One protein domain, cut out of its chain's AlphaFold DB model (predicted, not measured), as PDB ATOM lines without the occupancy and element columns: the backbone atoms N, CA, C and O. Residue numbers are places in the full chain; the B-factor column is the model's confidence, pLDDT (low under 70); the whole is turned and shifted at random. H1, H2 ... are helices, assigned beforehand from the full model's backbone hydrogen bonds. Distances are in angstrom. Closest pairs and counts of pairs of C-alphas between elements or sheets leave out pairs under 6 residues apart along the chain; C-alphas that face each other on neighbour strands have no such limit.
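This is residues 125 to 205 of the 209 residues of an uncharacterized protein of Mycolicibacterium peregrinum (UniProt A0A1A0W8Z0). One long helix, H2, is crossed at a wide angle by two shorter helices, H1 and H3, which lie side by side on the same side of H2 and run the same way. H1 packs on the first residues of H2 and H3 farther along it, while a tail, residues 125 to 137, sticks out on the side of H2 away from them. The printed part has 81 residues with three named helices, H1, H2 and H3 in that order along the chain, and no named strand; the class is all helix, with 42 of the 81 residues in these helices. The whole is compact, with a radius of gyration of the C-alphas of 13.1 A, and the C-alphas span 35 by 33 by 21 A.

The printed part begins with residues 125 to 144, a stretch of 20 residues with no named element, whose C-alphas lie 7 to 23 A from the mean of all C-alphas. H1, residues 145 to 154, follows and is 14.4 A long; its first C-alpha, that of Pro 145, is at (121.305, 211.129, 224.226). H2, residues 166 to 183, is the longest helix, at 25.6 A, and begins with the C-alpha of Leu 166 at (113.595, 219.873, 225.469). H3, residues 191 to 204, is 20.0 A long and ends with the C-alpha of Met 204 at (119.047, 228.430, 212.287).

H1 touches H2, about perpendicular to it at 78 degrees. H2 touches H1 with residues 166 to 170 alone, and the closest C-alphas of the two, those of Leu 148 and Ala 170, are 6.7 A apart. H2 touches H3 with residues 173 to 181 alone, with 16 pairs of C-alphas within 8 A; the closest are those of Ala 177 and Tyr 197, 5.2 A apart. H2 and H3 run opposite ways at a steep tilt of 68 degrees, only just short of about perpendicular. H1 and H3 are close but not clearly touching: their closest C-alphas, those of His 154 and Leu 202, are 7.2 A apart. They run the same way at a shallow tilt of 25 degrees. In H1, H2 and H3 every pair of O i and N i+4 is within hydrogen-bond range.

The two C-alphas farthest apart, those of Ala 132 and Thr 192, are 36.7 A apart. Residues 125 to 137 stand free; without them the body has 68 residues and spans 34 by 20 by 20 A. The printed part has no cut. The link from H1 to H2 is long, with 11 residues, and that from H2 to H3 is short, with 7. The mean pLDDT of the printed part is 77.3, and residues 125 to 138 and 204 to 205 are under 70.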
ATOM      1  N   PRO A 125     105.569 229.846 209.822       36.91
ATOM      2  CA  PRO A 125     104.165 229.690 210.168       36.91
ATOM      3  C   PRO A 125     104.012 228.451 211.058       36.91
ATOM      4  O   PRO A 125     103.978 227.317 210.580       36.91
ATOM      5  N   LEU A 126     103.947 228.660 212.372       38.50
ATOM      6  CA  LEU A 126     103.625 227.606 213.329       38.50
ATOM      7  C   LEU A 126     102.120 227.344 213.257       38.50
ATOM      8  O   LEU A 126     101.324 228.091 213.822       38.50
ATOM      9  N   THR A 127     101.722 226.302 212.529       43.59
ATOM     10  CA  THR A 127     100.321 225.859 212.508       43.59
ATOM     11  C   THR A 127     100.142 224.777 213.578       43.59
ATOM     12  O   THR A 127     100.940 223.837 213.598       43.59
ATOM     13  N   PRO A 128      99.156 224.894 214.485       41.97
ATOM     14  CA  PRO A 128      98.855 223.848 215.457       41.97
ATOM     15  C   PRO A 128      98.510 222.533 214.751       41.97
ATOM     16  O   PRO A 128      97.712 222.529 213.818       41.97
ATOM     17  N   VAL A 129      99.113 221.433 215.197       51.47
ATOM     18  CA  VAL A 129      98.801 220.084 214.707       51.47
ATOM     19  C   VAL A 129      97.520 219.606 215.388       51.47
ATOM     20  O   VAL A 129      97.434 219.618 216.617       51.47
ATOM     21  N   ASP A 130      96.535 219.181 214.601       61.16
ATOM     22  CA  ASP A 130      95.271 218.604 215.068       61.16
ATOM     23  C   ASP A 130      95.005 217.226 214.436       61.16
ATOM     24  O   ASP A 130      95.791 216.722 213.635       61.16
ATOM     25  N   SER A 131      93.880 216.600 214.788       60.31
ATOM     26  CA  SER A 131      93.506 215.274 214.281       60.31
ATOM     27  C   SER A 131      93.124 215.241 212.795       60.31
ATOM     28  O   SER A 131      92.878 214.159 212.269       60.31
ATOM     29  N   ALA A 132      93.024 216.397 212.132       59.75
ATOM     30  CA  ALA A 132      92.803 216.510 210.691       59.75
ATOM     31  C   ALA A 132      94.113 216.756 209.921       59.75
ATOM     32  O   ALA A 132      94.130 216.664 208.692       59.75
ATOM     33  N   THR A 133      95.207 217.051 210.630       54.31
ATOM     34  CA  THR A 133      96.536 217.191 210.042       54.31
ATOM     35  C   THR A 133      96.987 215.814 209.549       54.31
ATOM     36  O   THR A 133      97.057 214.887 210.358       54.31
ATOM     37  N   PRO A 134      97.254 215.635 208.239       52.75
ATOM     38  CA  PRO A 134      97.683 214.345 207.715       52.75
ATOM     39  C   PRO A 134      98.921 213.866 208.473       52.75
ATOM     40  O   PRO A 134      99.796 214.674 208.801       52.75
ATOM     41  N   GLU A 135      98.978 212.562 208.769       57.53
ATOM     42  CA  GLU A 135     100.152 211.995 209.426       57.53
ATOM     43  C   GLU A 135     101.404 212.374 208.628       57.53
ATOM     44  O   GLU A 135     101.394 212.323 207.392       57.53
ATOM     45  N   PRO A 136     102.473 212.811 209.309       56.28
ATOM     46  CA  PRO A 136     103.660 213.268 208.620       56.28
ATOM     47  C   PRO A 136     104.223 212.126 207.773       56.28
ATOM     48  O   PRO A 136     104.619 211.092 208.300       56.28
ATOM     49  N   GLU A 137     104.343 212.352 206.461       58.16
ATOM     50  CA  GLU A 137     104.996 211.423 205.519       58.16
ATOM     51  C   GLU A 137     106.449 211.094 205.920       58.16
ATOM     52  O   GLU A 137     107.046 210.139 205.429       58.16
ATOM     53  N   PHE A 138     107.023 211.893 206.825       63.59
ATOM     54  CA  PHE A 138     108.372 211.762 207.339       63.59
ATOM     55  C   PHE A 138     108.365 211.521 208.855       63.59
ATOM     56  O   PHE A 138     108.138 212.450 209.635       63.59
ATOM     57  N   VAL A 139     108.672 210.290 209.269       71.62
ATOM     58  CA  VAL A 139     108.920 209.938 210.675       71.62
ATOM     59  C   VAL A 139     110.415 210.074 210.947       71.62
ATOM     60  O   VAL A 139     111.218 209.265 210.489       71.62
ATOM     61  N   ALA A 140     110.793 211.122 211.674       77.19
ATOM     62  CA  ALA A 140     112.186 211.382 212.008       77.19
ATOM     63  C   ALA A 140     112.724 210.361 213.017       77.19
ATOM     64  O   ALA A 140     112.043 209.994 213.976       77.19
ATOM     65  N   VAL A 141     113.990 209.978 212.857       86.69
ATOM     66  CA  VAL A 141     114.740 209.282 213.908       86.69
ATOM     67  C   VAL A 141     114.851 210.217 215.122       86.69
ATOM     68  O   VAL A 141     115.308 211.354 214.956       86.69
ATOM     69  N   PRO A 142     114.451 209.791 216.334       88.12
ATOM     70  CA  PRO A 142     114.570 210.614 217.534       88.12
ATOM     71  C   PRO A 142     116.019 211.005 217.848       88.12
ATOM     72  O   PRO A 142     116.963 210.304 217.477       88.12
ATOM     73  N   ALA A 143     116.201 212.110 218.575       87.88
ATOM     74  CA  ALA A 143     117.521 212.540 219.031       87.88
ATOM     75  C   ALA A 143     118.165 211.479 219.935       87.88
ATOM     76  O   ALA A 143     117.553 210.986 220.885       87.88
ATOM     77  N   THR A 144     119.431 211.169 219.675       91.50
ATOM     78  CA  THR A 144     120.249 210.363 220.587       91.50
ATOM     79  C   THR A 144     120.541 211.134 221.884       91.50
ATOM     80  O   THR A 144     120.509 212.368 221.886       91.50
ATOM     81  N   PRO A 145     120.918 210.454 222.985       92.00
ATOM     82  CA  PRO A 145     121.305 211.129 224.226       92.00
ATOM     83  C   PRO A 145     122.412 212.178 224.040       92.00
ATOM     84  O   PRO A 145     122.345 213.255 224.624       92.00
ATOM     85  N   ALA A 146     123.401 211.904 223.183       89.00
ATOM     86  CA  ALA A 146     124.471 212.855 222.884       89.00
ATOM     87  C   ALA A 146     123.947 214.108 222.160       89.00
ATOM     88  O   ALA A 146     124.324 215.226 222.505       89.00
ATOM     89  N   GLN A 147     123.036 213.939 221.198       90.38
ATOM     90  CA  GLN A 147     122.407 215.060 220.495       90.38
ATOM     91  C   GLN A 147     121.510 215.881 221.426       90.38
ATOM     92  O   GLN A 147     121.526 217.104 221.340       90.38
ATOM     93  N   LEU A 148     120.788 215.242 222.354       91.00
ATOM     94  CA  LEU A 148     119.997 215.942 223.371       91.00
ATOM     95  C   LEU A 148     120.865 216.838 224.258       91.00
ATOM     96  O   LEU A 148     120.481 217.973 224.521       91.00
ATOM     97  N   VAL A 149     122.049 216.368 224.667       92.31
ATOM     98  CA  VAL A 149     123.014 217.189 225.419       92.31
ATOM     99  C   VAL A 149     123.470 218.392 224.590       92.31
ATOM    100  O   VAL A 149     123.498 219.511 225.102       92.31
ATOM    101  N   THR A 150     123.785 218.193 223.308       91.56
ATOM    102  CA  THR A 150     124.175 219.285 222.401       91.56
ATOM    103  C   THR A 150     123.057 220.315 222.231       91.56
ATOM    104  O   THR A 150     123.312 221.515 222.321       91.56
ATOM    105  N   ILE A 151     121.817 219.860 222.036       88.62
ATOM    106  CA  ILE A 151     120.638 220.722 221.886       88.62
ATOM    107  C   ILE A 151     120.383 221.499 223.183       88.62
ATOM    108  O   ILE A 151     120.259 222.720 223.145       88.62
ATOM    109  N   ALA A 152     120.376 220.822 224.334       90.31
ATOM    110  CA  ALA A 152     120.172 221.461 225.633       90.31
ATOM    111  C   ALA A 152     121.224 222.543 225.906       90.31
ATOM    112  O   ALA A 152     120.884 223.643 226.335       90.31
ATOM    113  N   LYS A 153     122.493 222.256 225.587       91.81
ATOM    114  CA  LYS A 153     123.593 223.215 225.711       91.81
ATOM    115  C   LYS A 153     123.407 224.433 224.803       91.81
ATOM    116  O   LYS A 153     123.715 225.547 225.210       91.81
ATOM    117  N   HIS A 154     122.910 224.248 223.580       86.88
ATOM    118  CA  HIS A 154     122.677 225.355 222.644       86.88
ATOM    119  C   HIS A 154     121.587 226.321 223.129       86.88
ATOM    120  O   HIS A 154     121.705 227.530 222.943       86.88
ATOM    121  N   PHE A 155     120.550 225.796 223.784       84.69
ATOM    122  CA  PHE A 155     119.436 226.580 224.329       84.69
ATOM    123  C   PHE A 155     119.604 226.958 225.806       84.69
ATOM    124  O   PHE A 155     118.649 227.441 226.421       84.69
ATOM    125  N   GLU A 156     120.789 226.750 226.387       89.44
ATOM    126  CA  GLU A 156     121.052 226.999 227.805       89.44
ATOM    127  C   GLU A 156     120.627 228.421 228.213       89.44
ATOM    128  O   GLU A 156     120.966 229.413 227.563       89.44
ATOM    129  N   GLY A 157     119.854 228.510 229.298       79.12
ATOM    130  CA  GLY A 157     119.309 229.775 229.798       79.12
ATOM    131  C   GLY A 157     118.023 230.251 229.115       79.12
ATOM    132  O   GLY A 157     117.602 231.373 229.375       79.12
ATOM    133  N   THR A 158     117.387 229.428 228.274       79.62
ATOM    134  CA  THR A 158     116.074 229.723 227.669       79.62
ATOM    135  C   THR A 158     115.022 228.680 228.040       79.62
ATOM    136  O   THR A 158     115.358 227.565 228.443       79.62
ATOM    137  N   ASP A 159     113.743 229.007 227.833       73.00
ATOM    138  CA  ASP A 159     112.621 228.083 228.063       73.00
ATOM    139  C   ASP A 159     112.744 226.786 227.247       73.00
ATOM    140  O   ASP A 159     112.277 225.731 227.674       73.00
ATOM    141  N   ALA A 160     113.421 226.835 226.097       70.19
ATOM    142  CA  ALA A 160     113.647 225.681 225.230       70.19
ATOM    143  C   ALA A 160     114.589 224.623 225.838       70.19
ATOM    144  O   ALA A 160     114.521 223.459 225.445       70.19
ATOM    145  N   ALA A 161     115.448 224.999 226.794       80.00
ATOM    146  CA  ALA A 161     116.332 224.066 227.497       80.00
ATOM    147  C   ALA A 161     115.692 223.431 228.743       80.00
ATOM    148  O   ALA A 161     116.313 222.564 229.361       80.00
ATOM    149  N   GLN A 162     114.471 223.832 229.117       79.75
ATOM    150  CA  GLN A 162     113.777 223.231 230.255       79.75
ATOM    151  C   GLN A 162     113.451 221.753 229.971       79.75
ATOM    152  O   GLN A 162     113.076 221.427 228.838       79.75
ATOM    153  N   PRO A 163     113.571 220.845 230.958       82.50
ATOM    154  CA  PRO A 163     113.377 219.406 230.760       82.50
ATOM    155  C   PRO A 163     112.039 219.022 230.115       82.50
ATOM    156  O   PRO A 163     111.980 218.070 229.339       82.50
ATOM    157  N   GLU A 164     110.974 219.764 230.411       76.19
ATOM    158  CA  GLU A 164     109.633 219.572 229.860       76.19
ATOM    159  C   GLU A 164     109.508 219.985 228.383       76.19
ATOM    160  O   GLU A 164     108.702 219.411 227.652       76.19
ATOM    161  N   ASN A 165     110.335 220.930 227.923       73.75
ATOM    162  CA  ASN A 165     110.284 221.487 226.567       73.75
ATOM    163  C   ASN A 165     111.340 220.871 225.641       73.75
ATOM    164  O   ASN A 165     111.138 220.787 224.426       73.75
ATOM    165  N   LEU A 166     112.456 220.406 226.209       80.69
ATOM    166  CA  LEU A 166     113.595 219.873 225.469       80.69
ATOM    167  C   LEU A 166     113.220 218.727 224.506       80.69
ATOM    168  O   LEU A 166     113.699 218.760 223.372       80.69
ATOM    169  N   PRO A 167     112.351 217.751 224.855       79.69
ATOM    170  CA  PRO A 167     111.944 216.705 223.915       79.69
ATOM    171  C   PRO A 167     111.209 217.250 222.686       79.69
ATOM    172  O   PRO A 167     111.442 216.784 221.571       79.69
ATOM    173  N   LEU A 168     110.350 218.258 222.872       76.00
ATOM    174  CA  LEU A 168     109.594 218.884 221.786       76.00
ATOM    175  C   LEU A 168     110.528 219.653 220.845       76.00
ATOM    176  O   LEU A 168     110.468 219.480 219.625       76.00
ATOM    177  N   VAL A 169     111.423 220.460 221.422       76.56
ATOM    178  CA  VAL A 169     112.429 221.235 220.681       76.56
ATOM    179  C   VAL A 169     113.370 220.301 219.925       76.56
ATOM    180  O   VAL A 169     113.609 220.491 218.731       76.56
ATOM    181  N   ALA A 170     113.850 219.245 220.583       83.38
ATOM    182  CA  ALA A 170     114.705 218.248 219.959       83.38
ATOM    183  C   ALA A 170     113.999 217.539 218.803       83.38
ATOM    184  O   ALA A 170     114.585 217.402 217.734       83.38
ATOM    185  N   ASN A 171     112.733 217.147 218.967       80.38
ATOM    186  CA  ASN A 171     111.971 216.522 217.889       80.38
ATOM    187  C   ASN A 171     111.846 217.450 216.669       80.38
ATOM    188  O   ASN A 171     112.122 217.031 215.544       80.38
ATOM    189  N   ALA A 172     111.513 218.725 216.883       78.19
ATOM    190  CA  ALA A 172     111.422 219.705 215.803       78.19
ATOM    191  C   ALA A 172     112.762 219.883 215.066       78.19
ATOM    192  O   ALA A 172     112.796 219.883 213.833       78.19
ATOM    193  N   LEU A 173     113.874 219.981 215.799       82.81
ATOM    194  CA  LEU A 173     115.214 220.087 215.211       82.81
ATOM    195  C   LEU A 173     115.587 218.835 214.415       82.81
ATOM    196  O   LEU A 173     116.081 218.952 213.298       82.81
ATOM    197  N   MET A 174     115.307 217.647 214.953       86.00
ATOM    198  CA  MET A 174     115.625 216.374 214.300       86.00
ATOM    199  C   MET A 174     114.832 216.172 213.010       86.00
ATOM    200  O   MET A 174     115.413 215.753 212.009       86.00
ATOM    201  N   VAL A 175     113.539 216.521 212.999       79.88
ATOM    202  CA  VAL A 175     112.702 216.481 211.787       79.88
ATOM    203  C   VAL A 175     113.287 217.378 210.698       79.88
ATOM    204  O   VAL A 175     113.443 216.941 209.558       79.88
ATOM    205  N   ASN A 176     113.630 218.622 211.034       79.81
ATOM    206  CA  ASN A 176     114.136 219.573 210.043       79.81
ATOM    207  C   ASN A 176     115.559 219.229 209.577       79.81
ATOM    208  O   ASN A 176     115.837 219.298 208.381       79.81
ATOM    209  N   ALA A 177     116.432 218.782 210.485       84.25
ATOM    210  CA  ALA A 177     117.791 218.364 210.146       84.25
ATOM    211  C   ALA A 177     117.786 217.169 209.187       84.25
ATOM    212  O   ALA A 177     118.514 217.169 208.196       84.25
ATOM    213  N   GLN A 178     116.930 216.177 209.445       86.06
ATOM    214  CA  GLN A 178     116.825 214.992 208.596       86.06
ATOM    215  C   GLN A 178     116.202 215.285 207.236       86.06
ATOM    216  O   GLN A 178     116.679 214.770 206.229       86.06
ATOM    217  N   LYS A 179     115.176 216.144 207.182       81.31
ATOM    218  CA  LYS A 179     114.610 216.596 205.904       81.31
ATOM    219  C   LYS A 179     115.654 217.320 205.057       81.31
ATOM    220  O   LYS A 179     115.735 217.061 203.860       81.31
ATOM    221  N   LEU A 180     116.468 218.178 205.678       80.06
ATOM    222  CA  LEU A 180     117.549 218.878 204.986       80.06
ATOM    223  C   LEU A 180     118.640 217.909 204.504       80.06
ATOM    224  O   LEU A 180     119.089 218.007 203.365       80.06
ATOM    225  N   ALA A 181     119.034 216.947 205.342       79.31
ATOM    226  CA  ALA A 181     119.982 215.909 204.949       79.31
ATOM    227  C   ALA A 181     119.470 215.117 203.734       79.31
ATOM    228  O   ALA A 181     120.191 214.964 202.749       79.31
ATOM    229  N   ALA A 182     118.202 214.696 203.765       76.62
ATOM    230  CA  ALA A 182     117.570 213.955 202.679       76.62
ATOM    231  C   ALA A 182     117.476 214.771 201.379       76.62
ATOM    232  O   ALA A 182     117.752 214.232 200.308       76.62
ATOM    233  N   SER A 183     117.142 216.068 201.448       72.19
ATOM    234  CA  SER A 183     117.076 216.923 200.250       72.19
ATOM    235  C   SER A 183     118.429 217.113 199.563       72.19
ATOM    236  O   SER A 183     118.474 217.317 198.354       72.19
ATOM    237  N   GLU A 184     119.521 217.010 200.322       70.69
ATOM    238  CA  GLU A 184     120.899 217.099 199.824       70.69
ATOM    239  C   GLU A 184     121.503 215.715 199.502       70.69
ATOM    240  O   GLU A 184     122.686 215.607 199.180       70.69
ATOM    241  N   GLY A 185     120.708 214.640 199.592       78.56
ATOM    242  CA  GLY A 185     121.147 213.269 199.314       78.56
ATOM    243  C   GLY A 185     122.127 212.694 200.341       78.56
ATOM    244  O   GLY A 185     122.861 211.759 200.024       78.56
ATOM    245  N   ALA A 186     122.175 213.251 201.553       77.50
ATOM    246  CA  ALA A 186     123.042 212.778 202.623       77.50
ATOM    247  C   ALA A 186     122.392 211.648 203.434       77.50
ATOM    248  O   ALA A 186     121.197 211.676 203.731       77.50
ATOM    249  N   ASP A 187     123.207 210.673 203.834       85.44
ATOM    250  CA  ASP A 187     122.781 209.559 204.678       85.44
ATOM    251  C   ASP A 187     122.767 209.979 206.154       85.44
ATOM    252  O   ASP A 187     123.806 210.291 206.732       85.44
ATOM    253  N   TRP A 188     121.590 209.980 206.782       86.31
ATOM    254  CA  TRP A 188     121.455 210.317 208.202       86.31
ATOM    255  C   TRP A 188     122.068 209.266 209.140       86.31
ATOM    256  O   TRP A 188     122.327 209.554 210.308       86.31
ATOM    257  N   SER A 189     122.290 208.040 208.658       87.56
ATOM    258  CA  SER A 189     122.949 206.999 209.448       87.56
ATOM    259  C   SER A 189     124.454 207.241 209.606       87.56
ATOM    260  O   SER A 189     125.048 206.711 210.546       87.56
ATOM    261  N   ASP A 190     125.053 208.095 208.764       89.31
ATOM    262  CA  ASP A 190     126.419 208.588 208.941       89.31
ATOM    263  C   ASP A 190     126.465 209.616 210.093       89.31
ATOM    264  O   ASP A 190     125.896 210.710 209.977       89.31
ATOM    265  N   PRO A 191     127.177 209.325 211.201       87.50
ATOM    266  CA  PRO A 191     127.277 210.233 212.340       87.50
ATOM    267  C   PRO A 191     127.867 211.602 211.985       87.50
ATOM    268  O   PRO A 191     127.506 212.600 212.612       87.50
ATOM    269  N   THR A 192     128.766 211.673 210.997       85.50
ATOM    270  CA  THR A 192     129.368 212.939 210.561       85.50
ATOM    271  C   THR A 192     128.348 213.796 209.817       85.50
ATOM    272  O   THR A 192     128.217 214.987 210.116       85.50
ATOM    273  N   ALA A 193     127.573 213.200 208.911       81.31
ATOM    274  CA  ALA A 193     126.474 213.888 208.240       81.31
ATOM    275  C   ALA A 193     125.390 214.326 209.241       81.31
ATOM    276  O   ALA A 193     125.003 215.497 209.250       81.31
ATOM    277  N   ALA A 194     124.954 213.436 210.135       87.31
ATOM    278  CA  ALA A 194     123.939 213.747 211.142       87.31
ATOM    279  C   ALA A 194     124.362 214.905 212.063       87.31
ATOM    280  O   ALA A 194     123.565 215.806 212.333       87.31
ATOM    281  N   ALA A 195     125.624 214.916 212.513       87.94
ATOM    282  CA  ALA A 195     126.166 216.007 213.321       87.94
ATOM    283  C   ALA A 195     126.169 217.335 212.553       87.94
ATOM    284  O   ALA A 195     125.676 218.336 213.074       87.94
ATOM    285  N   LYS A 196     126.636 217.328 211.297       85.81
ATOM    286  CA  LYS A 196     126.659 218.512 210.427       85.81
ATOM    287  C   LYS A 196     125.266 219.121 210.255       85.81
ATOM    288  O   LYS A 196     125.089 220.322 210.431       85.81
ATOM    289  N   TYR A 197     124.267 218.317 209.897       86.19
ATOM    290  CA  TYR A 197     122.919 218.838 209.641       86.19
ATOM    291  C   TYR A 197     122.192 219.262 210.921       86.19
ATOM    292  O   TYR A 197     121.417 220.220 210.885       86.19
ATOM    293  N   LEU A 198     122.476 218.617 212.057       88.25
ATOM    294  CA  LEU A 198     122.003 219.097 213.355       88.25
ATOM    295  C   LEU A 198     122.631 220.450 213.715       88.25
ATOM    296  O   LEU A 198     121.921 221.345 214.161       88.25
ATOM    297  N   GLU A 199     123.933 220.624 213.492       85.94
ATOM    298  CA  GLU A 199     124.628 221.893 213.736       85.94
ATOM    299  C   GLU A 199     124.066 223.023 212.863       85.94
ATOM    300  O   GLU A 199     123.789 224.114 213.364       85.94
ATOM    301  N   ILE A 200     123.792 222.741 211.583       78.88
ATOM    302  CA  ILE A 200     123.111 223.682 210.684       78.88
ATOM    303  C   ILE A 200     121.740 224.078 211.251       78.88
ATOM    304  O   ILE A 200     121.412 225.265 211.269       78.88
ATOM    305  N   MET A 201     120.945 223.118 211.742       84.31
ATOM    306  CA  MET A 201     119.654 223.437 212.363       84.31
ATOM    307  C   MET A 201     119.817 224.285 213.622       84.31
ATOM    308  O   MET A 201     119.125 225.286 213.774       84.31
ATOM    309  N   LEU A 202     120.746 223.944 214.512       82.25
ATOM    310  CA  LEU A 202     120.993 224.732 215.721       82.25
ATOM    311  C   LEU A 202     121.391 226.177 215.381       82.25
ATOM    312  O   LEU A 202     120.888 227.113 216.001       82.25
ATOM    313  N   ALA A 203     122.198 226.383 214.340       74.94
ATOM    314  CA  ALA A 203     122.527 227.720 213.855       74.94
ATOM    315  C   ALA A 203     121.292 228.499 213.349       74.94
ATOM    316  O   ALA A 203     121.218 229.714 213.548       74.94
ATOM    317  N   MET A 204     120.310 227.818 212.740       68.31
ATOM    318  CA  MET A 204     119.047 228.430 212.287       68.31
ATOM    319  C   MET A 204     118.149 228.853 213.450       68.31
ATOM    320  O   MET A 204     117.529 229.916 213.397       68.31
ATOM    321  N   PHE A 205     118.100 228.059 214.516       68.88
ATOM    322  CA  PHE A 205     117.301 228.356 215.701       68.88
ATOM    323  C   PHE A 205     118.163 229.057 216.753       68.88
ATOM    324  O   PHE A 205     118.591 228.471 217.748       68.88
TER     325      PHE A 205